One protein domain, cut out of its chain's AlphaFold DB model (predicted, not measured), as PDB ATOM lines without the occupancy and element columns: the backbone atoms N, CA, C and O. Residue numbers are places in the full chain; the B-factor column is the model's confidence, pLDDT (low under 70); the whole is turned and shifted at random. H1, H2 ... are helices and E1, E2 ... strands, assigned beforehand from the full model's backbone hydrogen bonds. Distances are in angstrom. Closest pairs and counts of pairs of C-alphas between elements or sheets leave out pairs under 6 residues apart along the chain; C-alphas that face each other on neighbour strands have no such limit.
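This is residues 32 to 219 of the 220 residues of an uncharacterized protein of Corynebacterium sp. YIM 101343 (UniProt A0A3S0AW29). One twisted, curled sheet of eight strands has helices on both faces: the long helix H4 runs along E8 and E7 on one face, with short H1 beside E2's side of it, and H3 covers E5 and E6 on the other face, with H2 packed on H3. The far end of H4 runs on past the sheet, and residues 209 to 219 stick out as a free arm. The printed part has 188 residues, with four named helices and eight named strands that follow along the chain as H1 E1 H2 E2 E3 H3 E4 E5 E6 E7 E8 H4; the class is mixed, helices and strands. The sheet's order is E1 E2 E3 E8 E7 E6 E5 E4, all antiparallel. The whole is compact, with a radius of gyration of the C-alphas of 17.4 A, and spans 64 by 38 by 27 A.

H1, residues 32 to 37, begins at C-alpha 32 (241.777, 207.038, 282.327). E1 is residues 51 to 58, 24.2 A long, and H2 is residues 76 to 86, 15.1 A. E2, residues 93 to 101, 27.6 A, and E3, residues 104 to 112, 27.1 A, form a hairpin. H3 is residues 119 to 129, 15.8 A. The meander, each strand the antiparallel neighbour of the one before, is E4, residues 134 to 136; E5, 141 to 147; E6, 154 to 160; E7, 166 to 176, 33.2 A; and E8, 179 to 186, 23.8 A. H4, residues 190 to 217, is 40.8 A long and ends at C-alpha 217 (251.448, 187.335, 282.924).

In the sheet, these backbone pairs of neighbour strands are within hydrogen-bond range: N 53 and O 98 of E1 and E2, 2.9 A, N 97 and O 108 of E2 and E3, 2.8 A, and N 107 and O 184 of E3 and E8, 2.8 A. So are N 172 and O 183 of E7 and E8, 2.9 A, N 157 and O 169 of E6 and E7, 2.8 A, N 144 and O 158 of E5 and E6, 2.8 A, and N 134 and O 143 of E4 and E5, 2.8 A. H4 is on the sheet at a height of 8.9 A, over E8 and E7, and runs along the strands; the closest C-alphas of E7 and H4 are those of Ile 170 and Gly 190, 6.3 A. On the same face, H1 lies over E2, with the C-alphas of Thr 35 and Ser 95 5.4 A apart. H1 touches residues 200 to 207 of H4, at a steep tilt of 53 degrees. On the opposite face H3 lies over E6 and E5 at a height of 9.1 A, only just slantwise to the strands at 57 degrees to E5 on the local plane. H2 is not on the sheet but touches H3, with the C-alphas of Cys 77 and Glu 129 4.6 A apart, opposite ways at a shallow tilt of 24 degrees. In H2, H3 and H4 every O i to N i+4 pair is within hydrogen-bond range; in H1 0 of 2 are, and 1 of 3 O i to N i+3 pairs.

The C-alphas farthest apart are those of Asp 163 and Thr 219, 65.2 A. The printed part has no cut. The links H1 to E1 and E1 to H2 are long. The mean pLDDT of the printed part is 85.3; residues 64 to 66, 73 to 74, 116 to 120, 122 and 211 to 219 are under 70.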
ATOM      1  N   ALA A  32     242.686 208.146 282.612       91.38
ATOM      2  CA  ALA A  32     241.777 207.038 282.327       91.38
ATOM      3  C   ALA A  32     242.014 205.816 283.235       91.38
ATOM      4  O   ALA A  32     241.059 205.093 283.526       91.38
ATOM      5  N   ASP A  33     243.247 205.618 283.707       93.06
ATOM      6  CA  ASP A  33     243.618 204.539 284.626       93.06
ATOM      7  C   ASP A  33     243.422 204.954 286.093       93.06
ATOM      8  O   ASP A  33     243.082 204.124 286.937       93.06
ATOM      9  N   LEU A  34     243.527 206.253 286.401       93.19
ATOM     10  CA  LEU A  34     243.220 206.804 287.727       93.19
ATOM     11  C   LEU A  34     241.712 206.827 288.031       93.19
ATOM     12  O   LEU A  34     241.303 206.518 289.152       93.19
ATOM     13  N   THR A  35     240.861 207.178 287.062       94.12
ATOM     14  CA  THR A  35     239.409 207.341 287.275       94.12
ATOM     15  C   THR A  35     238.716 206.099 287.876       94.12
ATOM     16  O   THR A  35     237.907 206.259 288.798       94.12
ATOM     17  N   PRO A  36     239.004 204.856 287.435       94.81
ATOM     18  CA  PRO A  36     238.457 203.638 288.042       94.81
ATOM     19  C   PRO A  36     238.913 203.385 289.487       94.81
ATOM     20  O   PRO A  36     238.240 202.654 290.223       94.81
ATOM     21  N   LEU A  37     240.042 203.970 289.894       95.94
ATOM     22  CA  LEU A  37     240.618 203.806 291.228       95.94
ATOM     23  C   LEU A  37     239.987 204.750 292.257       95.94
ATOM     24  O   LEU A  37     240.095 204.485 293.451       95.94
ATOM     25  N   LEU A  38     239.260 205.787 291.833       96.19
ATOM     26  CA  LEU A  38     238.460 206.614 292.742       96.19
ATOM     27  C   LEU A  38     237.346 205.796 293.402       96.19
ATOM     28  O   LEU A  38     236.689 204.972 292.755       96.19
ATOM     29  N   LEU A  39     237.069 206.063 294.677       96.62
ATOM     30  CA  LEU A  39     235.940 205.445 295.375       96.62
ATOM     31  C   LEU A  39     234.601 205.730 294.654       96.62
ATOM     32  O   LEU A  39     234.378 206.793 294.058       96.62
ATOM     33  N   THR A  40     233.667 204.785 294.685       94.81
ATOM     34  CA  THR A  40     232.270 205.050 294.315       94.81
ATOM     35  C   THR A  40     231.542 205.761 295.454       94.81
ATOM     36  O   THR A  40     232.062 205.881 296.558       94.81
ATOM     37  N   ALA A  41     230.321 206.238 295.200       92.81
ATOM     38  CA  ALA A  41     229.482 206.821 296.247       92.81
ATOM     39  C   ALA A  41     229.273 205.848 297.421       92.81
ATOM     40  O   ALA A  41     229.385 206.239 298.578       92.81
ATOM     41  N   GLU A  42     229.017 204.577 297.118       93.00
ATOM     42  CA  GLU A  42     228.789 203.523 298.105       93.00
ATOM     43  C   GLU A  42     230.055 203.197 298.905       93.00
ATOM     44  O   GLU A  42     229.983 203.001 300.116       93.00
ATOM     45  N   GLU A  43     231.215 203.177 298.243       95.19
ATOM     46  CA  GLU A  43     232.502 202.866 298.876       95.19
ATOM     47  C   GLU A  43     232.958 203.949 299.869       95.19
ATOM     48  O   GLU A  43     233.710 203.639 300.788       95.19
ATOM     49  N   THR A  44     232.467 205.193 299.754       91.38
ATOM     50  CA  THR A  44     232.755 206.243 300.756       91.38
ATOM     51  C   THR A  44     232.136 205.963 302.127       91.38
ATOM     52  O   THR A  44     232.513 206.596 303.108       91.38
ATOM     53  N   GLY A  45     231.131 205.085 302.214       90.44
ATOM     54  CA  GLY A  45     230.398 204.840 303.458       90.44
ATOM     55  C   GLY A  45     229.554 206.027 303.952       90.44
ATOM     56  O   GLY A  45     228.958 205.931 305.026       90.44
ATOM     57  N   ILE A  46     229.454 207.127 303.189       88.12
ATOM     58  CA  ILE A  46     228.609 208.274 303.541       88.12
ATOM     59  C   ILE A  46     227.134 207.852 303.412       88.12
ATOM     60  O   ILE A  46     226.694 207.459 302.329       88.12
ATOM     61  N   PRO A  47     226.329 207.933 304.488       83.12
ATOM     62  CA  PRO A  47     224.944 207.491 304.443       83.12
ATOM     63  C   PRO A  47     224.065 208.443 303.618       83.12
ATOM     64  O   PRO A  47     224.135 209.663 303.763       83.12
ATOM     65  N   GLY A  48     223.151 207.878 302.824       81.44
ATOM     66  CA  GLY A  48     222.139 208.618 302.062       81.44
ATOM     67  C   GLY A  48     222.388 208.633 300.553       81.44
ATOM     68  O   GLY A  48     223.224 207.901 300.036       81.44
ATOM     69  N   THR A  49     221.617 209.447 299.827       75.88
ATOM     70  CA  THR A  49     221.807 209.626 298.380       75.88
ATOM     71  C   THR A  49     222.942 210.611 298.141       75.88
ATOM     72  O   THR A  49     222.773 211.813 298.347       75.88
ATOM     73  N   VAL A  50     224.078 210.093 297.692       85.50
ATOM     74  CA  VAL A  50     225.276 210.872 297.380       85.50
ATOM     75  C   VAL A  50     225.269 211.249 295.902       85.50
ATOM     76  O   VAL A  50     225.217 210.380 295.031       85.50
ATOM     77  N   THR A  51     225.358 212.544 295.602       86.19
ATOM     78  CA  THR A  51     225.668 212.995 294.238       86.19
ATOM     79  C   THR A  51     227.170 212.896 294.029       86.19
ATOM     80  O   THR A  51     227.918 213.472 294.816       86.19
ATOM     81  N   ARG A  52     227.591 212.203 292.966       92.06
ATOM     82  CA  ARG A  52     228.994 212.088 292.563       92.06
ATOM     83  C   ARG A  52     229.260 212.880 291.287       92.06
ATOM     84  O   ARG A  52     228.552 212.700 290.295       92.06
ATOM     85  N   THR A  53     230.298 213.704 291.295       86.31
ATOM     86  CA  THR A  53     230.785 214.438 290.120       86.31
ATOM     87  C   THR A  53     232.233 214.062 289.870       86.31
ATOM     88  O   THR A  53     233.015 214.051 290.809       86.31
ATOM     89  N   LEU A  54     232.562 213.735 288.623       90.44
ATOM     90  CA  LEU A  54     233.903 213.344 288.206       90.44
ATOM     91  C   LEU A  54     234.564 214.454 287.402       90.44
ATOM     92  O   LEU A  54     233.903 215.059 286.556       90.44
ATOM     93  N   ASN A  55     235.861 214.635 287.614       87.94
ATOM     94  CA  ASN A  55     236.728 215.418 286.746       87.94
ATOM     95  C   ASN A  55     238.005 214.622 286.473       87.94
ATOM     96  O   ASN A  55     238.493 213.912 287.345       87.94
ATOM     97  N   GLU A  56     238.548 214.754 285.272       90.06
ATOM     98  CA  GLU A  56     239.794 214.105 284.871       90.06
ATOM     99  C   GLU A  56     240.602 215.053 283.986       90.06
ATOM    100  O   GLU A  56     240.038 215.918 283.305       90.06
ATOM    101  N   GLY A  57     241.925 214.919 284.014       85.81
ATOM    102  CA  GLY A  57     242.798 215.797 283.250       85.81
ATOM    103  C   GLY A  57     244.233 215.302 283.174       85.81
ATOM    104  O   GLY A  57     244.794 214.842 284.165       85.81
ATOM    105  N   GLU A  58     244.822 215.470 281.994       90.81
ATOM    106  CA  GLU A  58     246.229 215.200 281.699       90.81
ATOM    107  C   GLU A  58     247.005 216.507 281.642       90.81
ATOM    108  O   GLU A  58     246.601 217.423 280.917       90.81
ATOM    109  N   ASN A  59     248.138 216.588 282.343       84.94
ATOM    110  CA  ASN A  59     249.013 217.763 282.328       84.94
ATOM    111  C   ASN A  59     248.244 219.081 282.568       84.94
ATOM    112  O   ASN A  59     248.528 220.117 281.957       84.94
ATOM    113  N   VAL A  60     247.233 219.035 283.441       84.19
ATOM    114  CA  VAL A  60     246.430 220.198 283.823       84.19
ATOM    115  C   VAL A  60     246.947 220.721 285.161       84.19
ATOM    116  O   VAL A  60     246.914 219.977 286.144       84.19
ATOM    117  N   PRO A  61     247.398 221.991 285.243       81.69
ATOM    118  CA  PRO A  61     247.778 222.590 286.512       81.69
ATOM    119  C   PRO A  61     246.637 222.472 287.522       81.69
ATOM    120  O   PRO A  61     245.539 222.976 287.277       81.69
ATOM    121  N   THR A  62     246.917 221.832 288.650       77.19
ATOM    122  CA  THR A  62     245.947 221.608 289.720       77.19
ATOM    123  C   THR A  62     246.354 222.387 290.962       77.19
ATOM    124  O   THR A  62     247.539 222.570 291.234       77.19
ATOM    125  N   GLN A  63     245.357 222.890 291.682       73.75
ATOM    126  CA  GLN A  63     245.528 223.552 292.970       73.75
ATOM    127  C   GLN A  63     245.174 222.582 294.089       73.75
ATOM    128  O   GLN A  63     244.305 221.723 293.932       73.75
ATOM    129  N   LEU A  64     245.829 222.748 295.229       68.38
ATOM    130  CA  LEU A  64     245.469 222.021 296.433       68.38
ATOM    131  C   LEU A  64     244.139 222.568 296.977       68.38
ATOM    132  O   LEU A  64     243.954 223.788 297.018       68.38
ATOM    133  N   PRO A  65     243.210 221.705 297.422       68.25
ATOM    134  CA  PRO A  65     242.035 222.152 298.127       68.25
ATOM    135  C   PRO A  65     242.497 222.754 299.451       68.25
ATOM    136  O   PRO A  65     243.174 222.113 300.262       68.25
ATOM    137  N   LEU A  66     242.123 224.011 299.656       67.50
ATOM    138  CA  LEU A  66     242.319 224.712 300.910       67.50
ATOM    139  C   LEU A  66     240.967 225.091 301.490       67.50
ATOM    140  O   LEU A  66     240.089 225.627 300.821       67.50
ATOM    141  N   ALA A  67     240.824 224.785 302.772       70.38
ATOM    142  CA  ALA A  67     239.640 225.092 303.559       70.38
ATOM    143  C   ALA A  67     239.553 226.571 303.973       70.38
ATOM    144  O   ALA A  67     238.496 227.032 304.407       70.38
ATOM    145  N   ILE A  68     240.668 227.295 303.876       70.94
ATOM    146  CA  ILE A  68     240.785 228.707 304.241       70.94
ATOM    147  C   ILE A  68     240.715 229.515 302.940       70.94
ATOM    148  O   ILE A  68     241.488 229.221 302.024       70.94
ATOM    149  N   PRO A  69     239.798 230.493 302.817       74.19
ATOM    150  CA  PRO A  69     239.778 231.370 301.653       74.19
ATOM    151  C   PRO A  69     241.019 232.271 301.640       74.19
ATOM    152  O   PRO A  69     241.735 232.375 302.631       74.19
ATOM    153  N   SER A  70     241.246 232.964 300.526       76.38
ATOM    154  CA  SER A  70     242.177 234.096 300.511       76.38
ATOM    155  C   SER A  70     241.733 235.106 301.577       76.38
ATOM    156  O   SER A  70     240.562 235.488 301.620       76.38
ATOM    157  N   LEU A  71     242.655 235.459 302.471       72.38
ATOM    158  CA  LEU A  71     242.434 236.403 303.564       72.38
ATOM    159  C   LEU A  71     243.125 237.719 303.194       72.38
ATOM    160  O   LEU A  71     244.225 237.683 302.668       72.38
ATOM    161  N   ASP A  72     242.512 238.866 303.479       70.44
ATOM    162  CA  ASP A  72     243.125 240.191 303.265       70.44
ATOM    163  C   ASP A  72     243.242 240.913 304.617       70.44
ATOM    164  O   ASP A  72     242.360 241.666 305.039       70.44
ATOM    165  N   ILE A  73     244.282 240.566 305.378       64.56
ATOM    166  CA  ILE A  73     244.440 240.889 306.809       64.56
ATOM    167  C   ILE A  73     245.871 241.319 307.213       64.56
ATOM    168  O   ILE A  73     246.100 241.659 308.379       64.56
ATOM    169  N   GLY A  74     246.823 241.327 306.276       62.66
ATOM    170  CA  GLY A  74     248.201 241.810 306.368       62.66
ATOM    171  C   GLY A  74     249.109 241.062 307.350       62.66
ATOM    172  O   GLY A  74     249.680 241.707 308.237       62.66
ATOM    173  N   ARG A  75     249.246 239.728 307.251       77.44
ATOM    174  CA  ARG A  75     250.016 238.903 308.220       77.44
ATOM    175  C   ARG A  75     250.770 237.716 307.585       77.44
ATOM    176  O   ARG A  75     250.348 237.245 306.542       77.44
ATOM    177  N   PRO A  76     251.784 237.138 308.264       85.81
ATOM    178  CA  PRO A  76     252.473 235.924 307.798       85.81
ATOM    179  C   PRO A  76     251.545 234.732 307.499       85.81
ATOM    180  O   PRO A  76     251.751 234.022 306.522       85.81
ATOM    181  N   CYS A  77     250.475 234.552 308.285       86.94
ATOM    182  CA  CYS A  77     249.450 233.542 307.996       86.94
ATOM    183  C   CYS A  77     248.757 233.774 306.642       86.94
ATOM    184  O   CYS A  77     248.496 232.820 305.918       86.94
ATOM    185  N   GLU A  78     248.468 235.028 306.282       85.50
ATOM    186  CA  GLU A  78     247.889 235.343 304.973       85.50
ATOM    187  C   GLU A  78     248.854 234.972 303.851       85.50
ATOM    188  O   GLU A  78     248.439 234.315 302.902       85.50
ATOM    189  N   ASP A  79     250.133 235.332 303.977       87.00
ATOM    190  CA  ASP A  79     251.146 234.995 302.975       87.00
ATOM    191  C   ASP A  79     251.262 233.473 302.794       87.00
ATOM    192  O   ASP A  79     251.333 232.993 301.665       87.00
ATOM    193  N   ALA A  80     251.212 232.701 303.887       87.94
ATOM    194  CA  ALA A  80     251.227 231.238 303.841       87.94
ATOM    195  C   ALA A  80     249.962 230.656 303.183       87.94
ATOM    196  O   ALA A  80     250.051 229.750 302.352       87.94
ATOM    197  N   VAL A  81     248.777 231.191 303.505       86.12
ATOM    198  CA  VAL A  81     247.510 230.779 302.875       86.12
ATOM    199  C   VAL A  81     247.504 231.127 301.386       86.12
ATOM    200  O   VAL A  81     247.127 230.288 300.572       86.12
ATOM    201  N   HIS A  82     247.966 232.319 301.001       84.69
ATOM    202  CA  HIS A  82     248.107 232.717 299.602       84.69
ATOM    203  C   HIS A  82     249.113 231.847 298.860       84.69
ATOM    204  O   HIS A  82     248.792 231.351 297.785       84.69
ATOM    205  N   ALA A  83     250.280 231.579 299.451       84.25
ATOM    206  CA  ALA A  83     251.258 230.666 298.875       84.25
ATOM    207  C   ALA A  83     250.658 229.273 298.644       84.25
ATOM    208  O   ALA A  83     250.875 228.690 297.586       84.25
ATOM    209  N   GLY A  84     249.853 228.765 299.582       81.44
ATOM    210  CA  GLY A  84     249.146 227.500 299.403       81.44
ATOM    211  C   GLY A  84     248.046 227.539 298.337       81.44
ATOM    212  O   GLY A  84     247.903 226.581 297.583       81.44
ATOM    213  N   LEU A  85     247.277 228.629 298.237       79.06
ATOM    214  CA  LEU A  85     246.231 228.795 297.213       79.06
ATOM    215  C   LEU A  85     246.832 228.947 295.808       79.06
ATOM    216  O   LEU A  85     246.270 228.465 294.816       79.06
ATOM    217  N   ASP A  86     247.989 229.598 295.723       80.75
ATOM    218  CA  ASP A  86     248.743 229.800 294.489       80.75
ATOM    219  C   ASP A  86     249.637 228.610 294.140       80.75
ATOM    220  O   ASP A  86     250.083 228.508 292.991       80.75
ATOM    221  N   ALA A  87     249.864 227.692 295.084       78.31
ATOM    222  CA  ALA A  87     250.593 226.463 294.846       78.31
ATOM    223  C   ALA A  87     249.842 225.606 293.827       78.31
ATOM    224  O   ALA A  87     248.903 224.861 294.120       78.31
ATOM    225  N   ARG A  88     250.284 225.741 292.580       75.75
ATOM    226  CA  ARG A  88     249.879 224.899 291.470       75.75
ATOM    227  C   ARG A  88     250.953 223.861 291.259       75.75
ATOM    228  O   ARG A  88     252.123 224.204 291.097       75.75
ATOM    229  N   PHE A  89     250.534 222.612 291.183       78.12
ATOM    230  CA  PHE A  89     251.386 221.545 290.696       78.12
ATOM    231  C   PHE A  89     250.872 221.058 289.348       78.12
ATOM    232  O   PHE A  89     249.690 221.188 289.020       78.12
ATOM    233  N   LEU A  90     251.792 220.550 288.535       85.06
ATOM    234  CA  LEU A  90     251.493 219.996 287.225       85.06
ATOM    235  C   LEU A  90     251.622 218.473 287.319       85.06
ATOM    236  O   LEU A  90     252.724 217.958 287.137       85.06
ATOM    237  N   PRO A  91     250.542 217.751 287.663       87.56
ATOM    238  CA  PRO A  91     250.577 216.299 287.640       87.56
ATOM    239  C   PRO A  91     250.709 215.803 286.196       87.56
ATOM    240  O   PRO A  91     250.251 216.471 285.263       87.56
ATOM    241  N   HIS A  92     251.291 214.612 286.025       91.25
ATOM    242  CA  HIS A  92     251.225 213.887 284.753       91.25
ATOM    243  C   HIS A  92     249.756 213.664 284.393       91.25
ATOM    244  O   HIS A  92     249.297 214.143 283.356       91.25
ATOM    245  N   ALA A  93     249.008 213.097 285.342       92.94
ATOM    246  CA  ALA A  93     247.575 212.886 285.244       92.94
ATOM    247  C   ALA A  93     246.859 213.116 286.577       92.94
ATOM    248  O   ALA A  93     247.433 212.964 287.660       92.94
ATOM    249  N   SER A  94     245.573 213.440 286.494       93.31
ATOM    250  CA  SER A  94     244.701 213.642 287.645       93.31
ATOM    251  C   SER A  94     243.306 213.086 287.396       93.31
ATOM    252  O   SER A  94     242.780 213.150 286.280       93.31
ATOM    253  N   SER A  95     242.688 212.585 288.458       94.38
ATOM    254  CA  SER A  95     241.266 212.265 288.486       94.38
ATOM    255  C   SER A  95     240.697 212.633 289.849       94.38
ATOM    256  O   SER A  95     241.311 212.342 290.874       94.38
ATOM    257  N   SER A  96     239.536 213.280 289.888       93.62
ATOM    258  CA  SER A  96     238.870 213.641 291.137       93.62
ATOM    259  C   SER A  96     237.384 213.313 291.134       93.62
ATOM    260  O   SER A  96     236.713 213.277 290.098       93.62
ATOM    261  N   ALA A  97     236.862 213.065 292.333       93.75
ATOM    262  CA  ALA A  97     235.454 212.855 292.599       93.75
ATOM    263  C   ALA A  97     234.977 213.764 293.736       93.75
ATOM    264  O   ALA A  97     235.494 213.711 294.848       93.75
ATOM    265  N   GLY A  98     233.937 214.551 293.467       93.62
ATOM    266  CA  GLY A  98     233.173 215.270 294.482       93.62
ATOM    267  C   GLY A  98     231.939 214.473 294.901       93.62
ATOM    268  O   GLY A  98     231.222 213.950 294.047       93.62
ATOM    269  N   TYR A  99     231.664 214.423 296.199       94.06
ATOM    270  CA  TYR A  99     230.546 213.732 296.834       94.06
ATOM    271  C   TYR A  99     229.774 214.726 297.689       94.06
ATOM    272  O   TYR A  99     230.343 215.424 298.528       94.06
ATOM    273  N   THR A 100     228.462 214.818 297.481       93.69
ATOM    274  CA  THR A 100     227.617 215.749 298.242       93.69
ATOM    275  C   THR A 100     226.373 215.055 298.781       93.69
ATOM    276  O   THR A 100     225.645 214.409 298.023       93.69
ATOM    277  N   VAL A 101     226.109 215.241 300.082       91.56
ATOM    278  CA  VAL A 101     224.881 214.812 300.773       91.56
ATOM    279  C   VAL A 101     224.383 215.943 301.668       91.56
ATOM    280  O   VAL A 101     224.947 216.230 302.723       91.56
ATOM    281  N   GLY A 102     223.293 216.596 301.268       90.50
ATOM    282  CA  GLY A 102     222.725 217.711 302.027       90.50
ATOM    283  C   GLY A 102     223.688 218.898 302.130       90.50
ATOM    284  O   GLY A 102     223.750 219.718 301.221       90.50
ATOM    285  N   GLN A 103     224.378 219.029 303.264       86.69
ATOM    286  CA  GLN A 103     225.385 220.074 303.521       86.69
ATOM    287  C   GLN A 103     226.794 219.504 303.733       86.69
ATOM    288  O   GLN A 103     227.719 220.259 304.013       86.69
ATOM    289  N   VAL A 104     226.936 218.181 303.659       89.75
ATOM    290  CA  VAL A 104     228.225 217.498 303.694       89.75
ATOM    291  C   VAL A 104     228.800 217.510 302.289       89.75
ATOM    292  O   VAL A 104     228.097 217.173 301.329       89.75
ATOM    293  N   HIS A 105     230.069 217.880 302.193       92.38
ATOM    294  CA  HIS A 105     230.834 217.846 300.959       92.38
ATOM    295  C   HIS A 105     232.161 217.138 301.211       92.38
ATOM    296  O   HIS A 105     232.816 217.398 302.220       92.38
ATOM    297  N   LEU A 106     232.535 216.258 300.294       93.56
ATOM    298  CA  LEU A 106     233.823 215.584 300.251       93.56
ATOM    299  C   LEU A 106     234.333 215.655 298.815       93.56
ATOM    300  O   LEU A 106     233.598 215.337 297.887       93.56
ATOM    301  N   GLU A 107     235.594 215.997 298.638       93.69
ATOM    302  CA  GLU A 107     236.322 215.880 297.387       93.69
ATOM    303  C   GLU A 107     237.503 214.937 297.603       93.69
ATOM    304  O   GLU A 107     238.233 215.076 298.584       93.69
ATOM    305  N   LEU A 108     237.664 213.972 296.701       93.56
ATOM    306  CA  LEU A 108     238.811 213.074 296.637       93.56
ATOM    307  C   LEU A 108     239.523 213.284 295.305       93.56
ATOM    308  O   LEU A 108     238.892 213.188 294.255       93.56
ATOM    309  N   GLY A 109     240.823 213.542 295.346       92.75
ATOM    310  CA  GLY A 109     241.695 213.643 294.184       92.75
ATOM    311  C   GLY A 109     242.763 212.557 294.203       92.75
ATOM    312  O   GLY A 109     243.351 212.276 295.248       92.75
ATOM    313  N   LEU A 110     243.013 211.975 293.036       93.69
ATOM    314  CA  LEU A 110     244.154 211.127 292.736       93.69
ATOM    315  C   LEU A 110     245.039 211.842 291.722       93.69
ATOM    316  O   LEU A 110     244.554 212.332 290.700       93.69
ATOM    317  N   PHE A 111     246.338 211.853 291.987       91.62
ATOM    318  CA  PHE A 111     247.329 212.479 291.121       91.62
ATOM    319  C   PHE A 111     248.454 211.501 290.849       91.62
ATOM    320  O   PHE A 111     248.946 210.877 291.782       91.62
ATOM    321  N   SER A 112     248.884 211.389 289.596       92.19
ATOM    322  CA  SER A 112     250.137 210.727 289.242       92.19
ATOM    323  C   SER A 112     251.185 211.785 288.921       92.19
ATOM    324  O   SER A 112     250.923 212.714 288.151       92.19
ATOM    325  N   VAL A 113     252.350 211.686 289.555       88.50
ATOM    326  CA  VAL A 113     253.364 212.744 289.555       88.50
ATOM    327  C   VAL A 113     254.729 212.146 289.244       88.50
ATOM    328  O   VAL A 113     255.103 211.117 289.792       88.50
ATOM    329  N   ALA A 114     255.457 212.772 288.319       83.38
ATOM    330  CA  ALA A 114     256.771 212.298 287.878       83.38
ATOM    331  C   ALA A 114     257.903 212.644 288.857       83.38
ATOM    332  O   ALA A 114     258.963 212.026 288.817       83.38
ATOM    333  N   GLU A 115     257.683 213.651 289.699       75.44
ATOM    334  CA  GLU A 115     258.643 214.162 290.671       75.44
ATOM    335  C   GLU A 115     257.957 214.293 292.032       75.44
ATOM    336  O   GLU A 115     256.751 214.563 292.102       75.44
ATOM    337  N   ASP A 116     258.738 214.133 293.101       67.69
ATOM    338  CA  ASP A 116     258.272 214.368 294.464       67.69
ATOM    339  C   ASP A 116     257.791 215.814 294.600       67.69
ATOM    340  O   ASP A 116     258.542 216.777 294.424       67.69
ATOM    341  N   LEU A 117     256.516 215.968 294.939       66.38
ATOM    342  CA  LEU A 117     255.931 217.255 295.270       66.38
ATOM    343  C   LEU A 117     256.069 217.495 296.770       66.38
ATOM    344  O   LEU A 117     255.495 216.765 297.577       66.38
ATOM    345  N   ASP A 118     256.771 218.561 297.156       69.19
ATOM    346  CA  ASP A 118     256.866 218.975 298.561       69.19
ATOM    347  C   ASP A 118     255.601 219.722 299.019       69.19
ATOM    348  O   ASP A 118     255.619 220.865 299.473       69.19
ATOM    349  N   VAL A 119     254.449 219.067 298.871       63.62
ATOM    350  CA  VAL A 119     253.154 219.587 299.333       63.62
ATOM    351  C   VAL A 119     253.116 219.647 300.866       63.62
ATOM    352  O   VAL A 119     252.417 220.468 301.461       63.62
ATOM    353  N   ARG A 120     253.922 218.810 301.531       64.75
ATOM    354  CA  ARG A 120     254.101 218.827 302.988       64.75
ATOM    355  C   ARG A 120     254.639 220.168 303.482       64.75
ATOM    356  O   ARG A 120     254.155 220.627 304.516       64.75
ATOM    357  N   ALA A 121     255.557 220.808 302.754       71.94
ATOM    358  CA  ALA A 121     256.032 222.146 303.100       71.94
ATOM    359  C   ALA A 121     254.894 223.180 303.114       71.94
ATOM    360  O   ALA A 121     254.749 223.904 304.092       71.94
ATOM    361  N   ILE A 122     254.016 223.177 302.104       69.81
ATOM    362  CA  ILE A 122     252.909 224.145 301.989       69.81
ATOM    363  C   ILE A 122     251.959 224.073 303.195       69.81
ATOM    364  O   ILE A 122     251.640 225.095 303.805       69.81
ATOM    365  N   TYR A 123     251.515 222.872 303.582       78.94
ATOM    366  CA  TYR A 123     250.659 222.729 304.766       78.94
ATOM    367  C   TYR A 123     251.415 222.990 306.073       78.94
ATOM    368  O   TYR A 123     250.832 223.524 307.017       78.94
ATOM    369  N   GLY A 124     252.702 222.639 306.132       82.31
ATOM    370  CA  GLY A 124     253.569 222.933 307.272       82.31
ATOM    371  C   GLY A 124     253.709 224.433 307.533       82.31
ATOM    372  O   GLY A 124     253.596 224.863 308.685       82.31
ATOM    373  N   ASP A 125     253.875 225.227 306.476       87.44
ATOM    374  CA  ASP A 125     253.959 226.686 306.554       87.44
ATOM    375  C   ASP A 125     252.636 227.280 307.052       87.44
ATOM    376  O   ASP A 125     252.634 228.071 307.992       87.44
ATOM    377  N   ILE A 126     251.492 226.824 306.524       87.56
ATOM    378  CA  ILE A 126     250.170 227.261 307.003       87.56
ATOM    379  C   ILE A 126     249.984 226.919 308.487       87.56
ATOM    380  O   ILE A 126     249.578 227.774 309.269       87.56
ATOM    381  N   LEU A 127     250.296 225.691 308.907       88.81
ATOM    382  CA  LEU A 127     250.166 225.274 310.309       88.81
ATOM    383  C   LEU A 127     251.063 226.086 311.253       88.81
ATOM    384  O   LEU A 127     250.687 226.330 312.399       88.81
ATOM    385  N   THR A 128     252.237 226.491 310.775       90.31
ATOM    386  CA  THR A 128     253.208 227.264 311.553       90.31
ATOM    387  C   THR A 128     252.792 228.727 311.654       90.31
ATOM    388  O   THR A 128     252.713 229.277 312.754       90.31
ATOM    389  N   GLU A 129     252.489 229.355 310.521       90.88
ATOM    390  CA  GLU A 129     252.214 230.790 310.444       90.88
ATOM    391  C   GLU A 129     250.787 231.142 310.899       90.88
ATOM    392  O   GLU A 129     250.545 232.256 311.369       90.88
ATOM    393  N   CYS A 130     249.847 230.190 310.836       89.44
ATOM    394  CA  CYS A 130     248.456 230.332 311.288       89.44
ATOM    395  C   CYS A 130     248.174 229.652 312.641       89.44
ATOM    396  O   CYS A 130     247.050 229.217 312.895       89.44
ATOM    397  N   ALA A 131     249.179 229.552 313.519       88.25
ATOM    398  CA  ALA A 131     249.033 228.920 314.835       88.25
ATOM    399  C   ALA A 131     248.032 229.641 315.762       88.25
ATOM    400  O   ALA A 131     247.436 229.020 316.642       88.25
ATOM    401  N   GLU A 132     247.840 230.948 315.566       90.12
ATOM    402  CA  GLU A 132     246.857 231.751 316.292       90.12
ATOM    403  C   GLU A 132     245.595 231.968 315.443       90.12
ATOM    404  O   GLU A 132     245.711 232.165 314.231       90.12
ATOM    405  N   PRO A 133     244.395 232.006 316.053       90.12
ATOM    406  CA  PRO A 133     243.162 232.268 315.327       90.12
ATOM    407  C   PRO A 133     243.188 233.595 314.567       90.12
ATOM    408  O   PRO A 133     243.654 234.630 315.057       90.12
ATOM    409  N   VAL A 134     242.605 233.571 313.376       88.31
ATOM    410  CA  VAL A 134     242.590 234.686 312.443       88.31
ATOM    411  C   VAL A 134     241.164 235.150 312.206       88.31
ATOM    412  O   VAL A 134     240.329 234.393 311.721       88.31
ATOM    413  N   HIS A 135     240.888 236.406 312.542       88.00
ATOM    414  CA  HIS A 135     239.587 237.019 312.318       88.00
ATOM    415  C   HIS A 135     239.545 237.742 310.969       88.00
ATOM    416  O   HIS A 135     240.350 238.641 310.726       88.00
ATOM    417  N   ASP A 136     238.579 237.366 310.135       86.31
ATOM    418  CA  ASP A 136     238.179 238.085 308.935       86.31
ATOM    419  C   ASP A 136     237.017 239.039 309.274       86.31
ATOM    420  O   ASP A 136     235.880 238.592 309.484       86.31
ATOM    421  N   PRO A 137     237.272 240.360 309.317       84.69
ATOM    422  CA  PRO A 137     236.259 241.346 309.671       84.69
ATOM    423  C   PRO A 137     235.220 241.571 308.562       84.69
ATOM    424  O   PRO A 137     234.172 242.155 308.829       84.69
ATOM    425  N   THR A 138     235.491 241.147 307.321       85.88
ATOM    426  CA  THR A 138     234.573 241.327 306.185       85.88
ATOM    427  C   THR A 138     233.366 240.409 306.316       85.88
ATOM    428  O   THR A 138     232.237 240.823 306.047       85.88
ATOM    429  N   TYR A 139     233.607 239.170 306.742       85.38
ATOM    430  CA  TYR A 139     232.569 238.151 306.895       85.38
ATOM    431  C   TYR A 139     232.179 237.897 308.354       85.38
ATOM    432  O   TYR A 139     231.263 237.115 308.594       85.38
ATOM    433  N   ASP A 140     232.837 238.571 309.302       89.44
ATOM    434  CA  ASP A 140     232.711 238.330 310.743       89.44
ATOM    435  C   ASP A 140     232.958 236.852 311.085       89.44
ATOM    436  O   ASP A 140     232.158 236.180 311.730       89.44
ATOM    437  N   VAL A 141     234.066 236.316 310.567       89.94
ATOM    438  CA  VAL A 141     234.442 234.906 310.715       89.94
ATOM    439  C   VAL A 141     235.799 234.808 311.396       89.94
ATOM    440  O   VAL A 141     236.682 235.623 311.155       89.94
ATOM    441  N   THR A 142     235.993 233.813 312.255       91.12
ATOM    442  CA  THR A 142     237.313 233.481 312.807       91.12
ATOM    443  C   THR A 142     237.735 232.085 312.374       91.12
ATOM    444  O   THR A 142     237.020 231.114 312.617       91.12
ATOM    445  N   TYR A 143     238.914 231.985 311.768       90.56
ATOM    446  CA  TYR A 143     239.540 230.744 311.330       90.56
ATOM    447  C   TYR A 143     240.578 230.303 312.359       90.56
ATOM    448  O   TYR A 143     241.458 231.080 312.720       90.56
ATOM    449  N   SER A 144     240.496 229.060 312.823       91.81
ATOM    450  CA  SER A 144     241.544 228.430 313.635       91.81
ATOM    451  C   SER A 144     242.063 227.203 312.905       91.81
ATOM    452  O   SER A 144     241.275 226.338 312.514       91.81
ATOM    453  N   VAL A 145     243.377 227.142 312.705       91.56
ATOM    454  CA  VAL A 145     244.033 226.059 311.976       91.56
ATOM    455  C   VAL A 145     244.742 225.157 312.966       91.56
ATOM    456  O   VAL A 145     245.475 225.617 313.839       91.56
ATOM    457  N   HIS A 146     244.517 223.858 312.838       91.75
ATOM    458  CA  HIS A 146     245.104 222.861 313.714       91.75
ATOM    459  C   HIS A 146     245.675 221.711 312.893       91.75
ATOM    460  O   HIS A 146     245.091 221.352 311.864       91.75
ATOM    461  N   PRO A 147     246.778 221.093 313.345       90.00
ATOM    462  CA  PRO A 147     247.201 219.828 312.772       90.00
ATOM    463  C   PRO A 147     246.090 218.800 312.982       90.00
ATOM    464  O   PRO A 147     245.405 218.806 314.011       90.00
ATOM    465  N   LEU A 148     245.893 217.935 311.993       88.00
ATOM    466  CA  LEU A 148     244.984 216.813 312.150       88.00
ATOM    467  C   LEU A 148     245.660 215.722 312.993       88.00
ATOM    468  O   LEU A 148     246.805 215.364 312.734       88.00
ATOM    469  N   ASP A 149     244.954 215.199 313.991       85.56
ATOM    470  CA  ASP A 149     245.387 214.017 314.747       85.56
ATOM    471  C   ASP A 149     245.025 212.769 313.930       85.56
ATOM    472  O   ASP A 149     243.915 212.254 314.044       85.56
ATOM    473  N   SER A 150     245.905 212.399 312.997       82.94
ATOM    474  CA  SER A 150     245.687 211.374 311.966       82.94
ATOM    475  C   SER A 150     247.018 210.724 311.581       82.94
ATOM    476  O   SER A 150     248.082 211.332 311.744       82.94
ATOM    477  N   GLU A 151     246.971 209.503 311.045       85.56
ATOM    478  CA  GLU A 151     248.155 208.833 310.483       85.56
ATOM    479  C   GLU A 151     248.738 209.600 309.282       85.56
ATOM    480  O   GLU A 151     249.950 209.621 309.054       85.56
ATOM    481  N   TYR A 152     247.868 210.278 308.540       87.25
ATOM    482  CA  TYR A 152     248.209 211.034 307.346       87.25
ATOM    483  C   TYR A 152     248.387 212.526 307.658       87.25
ATOM    484  O   TYR A 152     247.600 213.087 308.432       87.25
ATOM    485  N   PRO A 153     249.365 213.209 307.032       86.12
ATOM    486  CA  PRO A 153     249.491 214.655 307.139       86.12
ATOM    487  C   PRO A 153     248.202 215.357 306.712       86.12
ATOM    488  O   PRO A 153     247.616 215.056 305.671       86.12
ATOM    489  N   GLY A 154     247.780 216.334 307.501       87.38
ATOM    490  CA  GLY A 154     246.557 217.061 307.228       87.38
ATOM    491  C   GLY A 154     246.345 218.226 308.176       87.38
ATOM    492  O   GLY A 154     247.070 218.415 309.156       87.38
ATOM    493  N   MET A 155     245.312 218.997 307.876       90.38
ATOM    494  CA  MET A 155     244.899 220.149 308.660       90.38
ATOM    495  C   MET A 155     243.398 220.114 308.916       90.38
ATOM    496  O   MET A 155     242.591 219.751 308.058       90.38
ATOM    497  N   ARG A 156     243.033 220.546 310.117       91.81
ATOM    498  CA  ARG A 156     241.672 220.855 310.528       91.81
ATOM    499  C   ARG A 156     241.521 222.365 310.588       91.81
ATOM    500  O   ARG A 156     242.301 223.039 311.256       91.81
ATOM    501  N   VAL A 157     240.481 222.884 309.950       91.56
ATOM    502  CA  VAL A 157     240.107 224.296 310.017       91.56
ATOM    503  C   VAL A 157     238.764 224.421 310.712       91.56
ATOM    504  O   VAL A 157     237.753 223.889 310.248       91.56
ATOM    505  N   LEU A 158     238.764 225.140 311.830       92.19
ATOM    506  CA  LEU A 158     237.561 225.552 312.538       92.19
ATOM    507  C   LEU A 158     237.188 226.962 312.100       92.19
ATOM    508  O   LEU A 158     237.993 227.884 312.194       92.19
ATOM    509  N   ILE A 159     235.958 227.115 311.631       90.56
ATOM    510  CA  ILE A 159     235.406 228.360 311.110       90.56
ATOM    511  C   ILE A 159     234.283 228.773 312.056       90.56
ATOM    512  O   ILE A 159     233.220 228.152 312.075       90.56
ATOM    513  N   HIS A 160     234.533 229.795 312.861       92.56
ATOM    514  CA  HIS A 160     233.556 230.374 313.773       92.56
ATOM    515  C   HIS A 160     232.865 231.533 313.063       92.56
ATOM    516  O   HIS A 160     233.526 232.525 312.769       92.56
ATOM    517  N   ASP A 161     231.573 231.409 312.768       90.12
ATOM    518  CA  ASP A 161     230.804 232.520 312.201       90.12
ATOM    519  C   ASP A 161     230.429 233.562 313.272       90.12
ATOM    520  O   ASP A 161     230.551 233.312 314.477       90.12
ATOM    521  N   GLY A 162     229.952 234.728 312.835       86.56
ATOM    522  CA  GLY A 162     229.546 235.825 313.723       86.56
ATOM    523  C   GLY A 162     228.379 235.483 314.659       86.56
ATOM    524  O   GLY A 162     228.205 236.116 315.700       86.56
ATOM    525  N   ASP A 163     227.611 234.431 314.350       88.06
ATOM    526  CA  ASP A 163     226.552 233.901 315.217       88.06
ATOM    527  C   ASP A 163     227.090 232.898 316.263       88.06
ATOM    528  O   ASP A 163     226.328 232.358 317.072       88.06
ATOM    529  N   GLY A 164     228.398 232.623 316.255       85.94
ATOM    530  CA  GLY A 164     229.070 231.681 317.146       85.94
ATOM    531  C   GLY A 164     228.907 230.211 316.751       85.94
ATOM    532  O   GLY A 164     229.233 229.325 317.549       85.94
ATOM    533  N   ARG A 165     228.398 229.914 315.548       87.88
ATOM    534  CA  ARG A 165     228.346 228.548 315.013       87.88
ATOM    535  C   ARG A 165     229.726 228.145 314.518       87.88
ATOM    536  O   ARG A 165     230.477 228.950 313.979       87.88
ATOM    537  N   ILE A 166     230.039 226.866 314.690       90.00
ATOM    538  CA  ILE A 166     231.319 226.291 314.285       90.00
ATOM    539  C   ILE A 166     231.085 225.415 313.061       90.00
ATOM    540  O   ILE A 166     230.287 224.473 313.095       90.00
ATOM    541  N   HIS A 167     231.798 225.724 311.987       88.25
ATOM    542  CA  HIS A 167     231.954 224.852 310.838       88.25
ATOM    543  C   HIS A 167     233.349 224.248 310.847       88.25
ATOM    544  O   HIS A 167     234.309 224.854 311.311       88.25
ATOM    545  N   GLU A 168     233.443 223.034 310.331       90.12
ATOM    546  CA  GLU A 168     234.688 222.293 310.268       90.12
ATOM    547  C   GLU A 168     234.967 221.918 308.825       90.12
ATOM    548  O   GLU A 168     234.069 221.462 308.102       90.12
ATOM    549  N   SER A 169     236.219 222.104 308.433       92.06
ATOM    550  CA  SER A 169     236.750 221.570 307.198       92.06
ATOM    551  C   SER A 169     238.062 220.851 307.468       92.06
ATOM    552  O   SER A 169     238.868 221.284 308.293       92.06
ATOM    553  N   ILE A 170     238.234 219.722 306.799       92.19
ATOM    554  CA  ILE A 170     239.375 218.830 306.947       92.19
ATOM    555  C   ILE A 170     240.062 218.727 305.596       92.19
ATOM    556  O   ILE A 170     239.389 218.570 304.577       92.19
ATOM    557  N   VAL A 171     241.388 218.775 305.602       90.88
ATOM    558  CA  VAL A 171     242.213 218.435 304.445       90.88
ATOM    559  C   VAL A 171     243.204 217.357 304.865       90.88
ATOM    560  O   VAL A 171     243.870 217.510 305.888       90.88
ATOM    561  N   ILE A 172     243.284 216.272 304.100       90.62
ATOM    562  CA  ILE A 172     244.223 215.164 304.315       90.62
ATOM    563  C   ILE A 172     244.949 214.880 303.014       90.62
ATOM    564  O   ILE A 172     244.336 214.885 301.947       90.62
ATOM    565  N   GLN A 173     246.236 214.572 303.116       88.12
ATOM    566  CA  GLN A 173     247.033 214.104 301.997       88.12
ATOM    567  C   GLN A 173     247.779 212.822 302.343       88.12
ATOM    568  O   GLN A 173     248.257 212.643 303.463       88.12
ATOM    569  N   ALA A 174     247.940 211.960 301.351       90.00
ATOM    570  CA  ALA A 174     248.749 210.763 301.461       90.00
ATOM    571  C   ALA A 174     249.490 210.492 300.154       90.00
ATOM    572  O   ALA A 174     249.044 210.869 299.072       90.00
ATOM    573  N   GLU A 175     250.625 209.825 300.282       89.12
ATOM    574  CA  GLU A 175     251.523 209.474 299.190       89.12
ATOM    575  C   GLU A 175     251.560 207.948 299.066       89.12
ATOM    576  O   GLU A 175     251.666 207.246 300.073       89.12
ATOM    577  N   VAL A 176     251.461 207.443 297.837       90.06
ATOM    578  CA  VAL A 176     251.494 206.016 297.494       90.06
ATOM    579  C   VAL A 176     252.387 205.842 296.264       90.06
ATOM    580  O   VAL A 176     251.921 205.880 295.125       90.06
ATOM    581  N   GLY A 177     253.695 205.694 296.479       87.88
ATOM    582  CA  GLY A 177     254.675 205.699 295.385       87.88
ATOM    583  C   GLY A 177     254.628 207.020 294.608       87.88
ATOM    584  O   GLY A 177     254.605 208.084 295.210       87.88
ATOM    585  N   ASN A 178     254.524 206.956 293.278       89.06
ATOM    586  CA  ASN A 178     254.424 208.137 292.401       89.06
ATOM    587  C   ASN A 178     252.996 208.714 292.310       89.06
ATOM    588  O   ASN A 178     252.628 209.364 291.320       89.06
ATOM    589  N   HIS A 179     252.160 208.445 293.314       91.06
ATOM    590  CA  HIS A 179     250.765 208.860 293.342       91.06
ATOM    591  C   HIS A 179     250.411 209.564 294.646       91.06
ATOM    592  O   HIS A 179     250.878 209.187 295.719       91.06
ATOM    593  N   TRP A 180     249.537 210.559 294.555       90.62
ATOM    594  CA  TRP A 180     249.023 211.293 295.706       90.62
ATOM    595  C   TRP A 180     247.517 211.131 295.821       90.62
ATOM    596  O   TRP A 180     246.791 211.231 294.830       90.62
ATOM    597  N   VAL A 181     247.064 210.926 297.054       92.44
ATOM    598  CA  VAL A 181     245.664 210.994 297.462       92.44
ATOM    599  C   VAL A 181     245.467 212.296 298.218       92.44
ATOM    600  O   VAL A 181     246.214 212.602 299.146       92.44
ATOM    601  N   LEU A 182     244.438 213.046 297.845       91.06
ATOM    602  CA  LEU A 182     244.089 214.311 298.475       91.06
ATOM    603  C   LEU A 182     242.605 214.317 298.794       91.06
ATOM    604  O   LEU A 182     241.782 214.062 297.917       91.06
ATOM    605  N   ALA A 183     242.262 214.611 300.040       92.06
ATOM    606  CA  ALA A 183     240.887 214.708 300.485       92.06
ATOM    607  C   ALA A 183     240.620 216.085 301.074       92.06
ATOM    608  O   ALA A 183     241.339 216.525 301.969       92.06
ATOM    609  N   GLY A 184     239.563 216.739 300.602       91.38
ATOM    610  CA  GLY A 184     239.002 217.940 301.206       91.38
ATOM    611  C   GLY A 184     237.572 217.659 301.644       91.38
ATOM    612  O   GLY A 184     236.768 217.179 300.853       91.38
ATOM    613  N   ALA A 185     237.226 217.945 302.892       92.81
ATOM    614  CA  ALA A 185     235.889 217.697 303.410       92.81
ATOM    615  C   ALA A 185     235.349 218.891 304.190       92.81
ATOM    616  O   ALA A 185     236.094 219.645 304.820       92.81
ATOM    617  N   GLN A 186     234.029 219.041 304.179       91.69
ATOM    618  CA  GLN A 186     233.294 220.026 304.961       91.69
ATOM    619  C   GLN A 186     232.178 219.340 305.738       91.69
ATOM    620  O   GLN A 186     231.441 218.510 305.200       91.69
ATOM    621  N   ARG A 187     232.020 219.742 307.004       88.00
ATOM    622  CA  ARG A 187     231.007 219.198 307.927       88.00
ATOM    623  C   ARG A 187     231.113 217.678 308.115       88.00
ATOM    624  O   ARG A 187     230.102 217.001 308.291       88.00
ATOM    625  N   MET A 188     232.341 217.167 308.106       89.31
ATOM    626  CA  MET A 188     232.700 215.792 308.455       89.31
ATOM    627  C   MET A 188     233.747 215.819 309.566       89.31
ATOM    628  O   MET A 188     234.537 216.760 309.636       89.31
ATOM    629  N   SER A 189     233.750 214.806 310.434       88.62
ATOM    630  CA  SER A 189     234.810 214.652 311.432       88.62
ATOM    631  C   SER A 189     236.108 214.192 310.773       88.62
ATOM    632  O   SER A 189     236.071 213.450 309.791       88.62
ATOM    633  N   GLY A 190     237.250 214.564 311.360       88.75
ATOM    634  CA  GLY A 190     238.566 214.071 310.935       88.75
ATOM    635  C   GLY A 190     238.624 212.547 310.807       88.75
ATOM    636  O   GLY A 190     239.009 212.051 309.758       88.75
ATOM    637  N   GLU A 191     238.122 211.817 311.809       91.38
ATOM    638  CA  GLU A 191     238.073 210.344 311.813       91.38
ATOM    639  C   GLU A 191     237.322 209.766 310.600       91.38
ATOM    640  O   GLU A 191     237.766 208.797 309.989       91.38
ATOM    641  N   ALA A 192     236.187 210.361 310.214       92.38
ATOM    642  CA  ALA A 192     235.422 209.879 309.065       92.38
ATOM    643  C   ALA A 192     236.171 210.129 307.749       92.38
ATOM    644  O   ALA A 192     236.159 209.281 306.859       92.38
ATOM    645  N   VAL A 193     236.831 211.284 307.625       93.25
ATOM    646  CA  VAL A 193     237.632 211.617 306.439       93.25
ATOM    647  C   VAL A 193     238.861 210.712 306.356       93.25
ATOM    648  O   VAL A 193     239.156 210.197 305.283       93.25
ATOM    649  N   GLU A 194     239.526 210.444 307.479       93.69
ATOM    650  CA  GLU A 194     240.671 209.535 307.569       93.69
ATOM    651  C   GLU A 194     240.304 208.105 307.152       93.69
ATOM    652  O   GLU A 194     241.019 207.499 306.356       93.69
ATOM    653  N   GLN A 195     239.159 207.581 307.600       94.81
ATOM    654  CA  GLN A 195     238.675 206.262 307.171       94.81
ATOM    655  C   GLN A 195     238.441 206.191 305.657       94.81
ATOM    656  O   GLN A 195     238.772 205.188 305.022       94.81
ATOM    657  N   ILE A 196     237.900 207.258 305.063       95.75
ATOM    658  CA  ILE A 196     237.680 207.339 303.614       95.75
ATOM    659  C   ILE A 196     239.013 207.427 302.862       95.75
ATOM    660  O   ILE A 196     239.185 206.757 301.846       95.75
ATOM    661  N   VAL A 197     239.970 208.209 303.367       95.56
ATOM    662  CA  VAL A 197     241.321 208.299 302.797       95.56
ATOM    663  C   VAL A 197     242.024 206.948 302.858       95.56
ATOM    664  O   VAL A 197     242.549 206.500 301.843       95.56
ATOM    665  N   ALA A 198     241.966 206.249 303.992       96.00
ATOM    666  CA  ALA A 198     242.529 204.910 304.128       96.00
ATOM    667  C   ALA A 198     241.899 203.919 303.132       96.00
ATOM    668  O   ALA A 198     242.611 203.138 302.500       96.00
ATOM    669  N   ALA A 199     240.579 203.981 302.925       96.88
ATOM    670  CA  ALA A 199     239.902 203.167 301.915       96.88
ATOM    671  C   ALA A 199     240.343 203.519 300.481       96.88
ATOM    672  O   ALA A 199     240.531 202.627 299.652       96.88
ATOM    673  N   GLN A 200     240.538 204.808 300.187       97.31
ATOM    674  CA  GLN A 200     241.022 205.275 298.889       97.31
ATOM    675  C   GLN A 200     242.470 204.829 298.624       97.31
ATOM    676  O   GLN A 200     242.774 204.408 297.507       97.31
ATOM    677  N   ILE A 201     243.339 204.880 299.635       96.19
ATOM    678  CA  ILE A 201     244.719 204.383 299.568       96.19
ATOM    679  C   ILE A 201     244.723 202.881 299.303       96.19
ATOM    680  O   ILE A 201     245.331 202.448 298.332       96.19
ATOM    681  N   ALA A 202     243.974 202.099 300.086       95.81
ATOM    682  CA  ALA A 202     243.904 200.651 299.903       95.81
ATOM    683  C   ALA A 202     243.431 200.273 298.487       95.81
ATOM    684  O   ALA A 202     243.998 199.388 297.849       95.81
ATOM    685  N   LYS A 203     242.433 200.988 297.951       96.25
ATOM    686  CA  LYS A 203     241.951 200.778 296.578       96.25
ATOM    687  C   LYS A 203     243.008 201.124 295.523       96.25
ATOM    688  O   LYS A 203     243.112 200.418 294.520       96.25
ATOM    689  N   LEU A 204     243.775 202.192 295.737       95.12
ATOM    690  CA  LEU A 204     244.878 202.583 294.861       95.12
ATOM    691  C   LEU A 204     245.997 201.532 294.886       95.12
ATOM    692  O   LEU A 204     246.403 201.063 293.828       95.12
ATOM    693  N   GLU A 205     246.439 201.106 296.069       94.31
ATOM    694  CA  GLU A 205     247.456 200.060 296.232       94.31
ATOM    695  C   GLU A 205     247.030 198.739 295.575       94.31
ATOM    696  O   GLU A 205     247.812 198.122 294.848       94.31
ATOM    697  N   ASP A 206     245.778 198.315 295.769       92.44
ATOM    698  CA  ASP A 206     245.221 197.127 295.116       92.44
ATOM    699  C   ASP A 206     245.193 197.269 293.587       92.44
ATOM    700  O   ASP A 206     245.470 196.301 292.867       92.44
ATOM    701  N   GLY A 207     244.877 198.463 293.077       90.62
ATOM    702  CA  GLY A 207     244.926 198.791 291.653       90.62
ATOM    703  C   GLY A 207     246.330 198.642 291.073       90.62
ATOM    704  O   GLY A 207     246.536 197.846 290.158       90.62
ATOM    705  N   LEU A 208     247.306 199.322 291.680       88.50
ATOM    706  CA  LEU A 208     248.711 199.311 291.257       88.50
ATOM    707  C   LEU A 208     249.312 197.901 291.289       88.50
ATOM    708  O   LEU A 208     250.018 197.482 290.371       88.50
ATOM    709  N   ASN A 209     248.990 197.124 292.324       81.31
ATOM    710  CA  ASN A 209     249.464 195.749 292.436       81.31
ATOM    711  C   ASN A 209     248.891 194.845 291.336       81.31
ATOM    712  O   ASN A 209     249.586 193.949 290.857       81.31
ATOM    713  N   ARG A 210     247.633 195.046 290.920       72.94
ATOM    714  CA  ARG A 210     246.996 194.227 289.877       72.94
ATOM    715  C   ARG A 210     247.609 194.430 288.493       72.94
ATOM    716  O   ARG A 210     247.710 193.444 287.760       72.94
ATOM    717  N   ASP A 211     248.038 195.640 288.160       59.66
ATOM    718  CA  ASP A 211     248.666 195.929 286.867       59.66
ATOM    719  C   ASP A 211     250.055 195.287 286.762       59.66
ATOM    720  O   ASP A 211     250.361 194.624 285.765       59.66
ATOM    721  N   LEU A 212     250.823 195.293 287.859       55.09
ATOM    722  CA  LEU A 212     252.092 194.559 287.959       55.09
ATOM    723  C   LEU A 212     251.925 193.044 287.727       55.09
ATOM    724  O   LEU A 212     252.820 192.390 287.182       55.09
ATOM    725  N   TRP A 213     250.788 192.451 288.110       47.22
ATOM    726  CA  TRP A 213     250.497 191.039 287.824       47.22
ATOM    727  C   TRP A 213     250.101 190.787 286.363       47.22
ATOM    728  O   TRP A 213     250.390 189.703 285.838       47.22
ATOM    729  N   GLN A 214     249.459 191.748 285.693       53.47
ATOM    730  CA  GLN A 214     249.096 191.613 284.280       53.47
ATOM    731  C   GLN A 214     250.324 191.700 283.366       53.47
ATOM    732  O   GLN A 214     250.466 190.860 282.473       53.47
ATOM    733  N   GLU A 215     251.268 192.604 283.640       50.62
ATOM    734  CA  GLU A 215     252.519 192.717 282.872       50.62
ATOM    735  C   GLU A 215     253.393 191.451 282.962       50.62
ATOM    736  O   GLU A 215     253.908 190.957 281.952       50.62
ATOM    737  N   HIS A 216     253.500 190.849 284.153       43.12
ATOM    738  CA  HIS A 216     254.233 189.589 284.349       43.12
ATOM    739  C   HIS A 216     253.541 188.364 283.729       43.12
ATOM    740  O   HIS A 216     254.196 187.357 283.447       43.12
ATOM    741  N   SER A 217     252.222 188.423 283.533       48.47
ATOM    742  CA  SER A 217     251.448 187.335 282.924       48.47
ATOM    743  C   SER A 217     251.439 187.407 281.394       48.47
ATOM    744  O   SER A 217     251.291 186.374 280.746       48.47
ATOM    745  N   ALA A 218     251.634 188.595 280.811       49.78
ATOM    746  CA  ALA A 218     251.711 188.806 279.363       49.78
ATOM    747  C   ALA A 218     253.084 188.454 278.749       49.78
ATOM    748  O   ALA A 218     253.228 188.419 277.528       49.78
ATOM    749  N   THR A 219     254.095 188.185 279.580       47.72
ATOM    750  CA  THR A 219     255.482 187.889 279.172       47.72
ATOM    751  C   THR A 219     255.874 186.404 279.266       47.72
ATOM    752  O   THR A 219     257.058 186.075 279.160       47.72
TER     753      THR A 219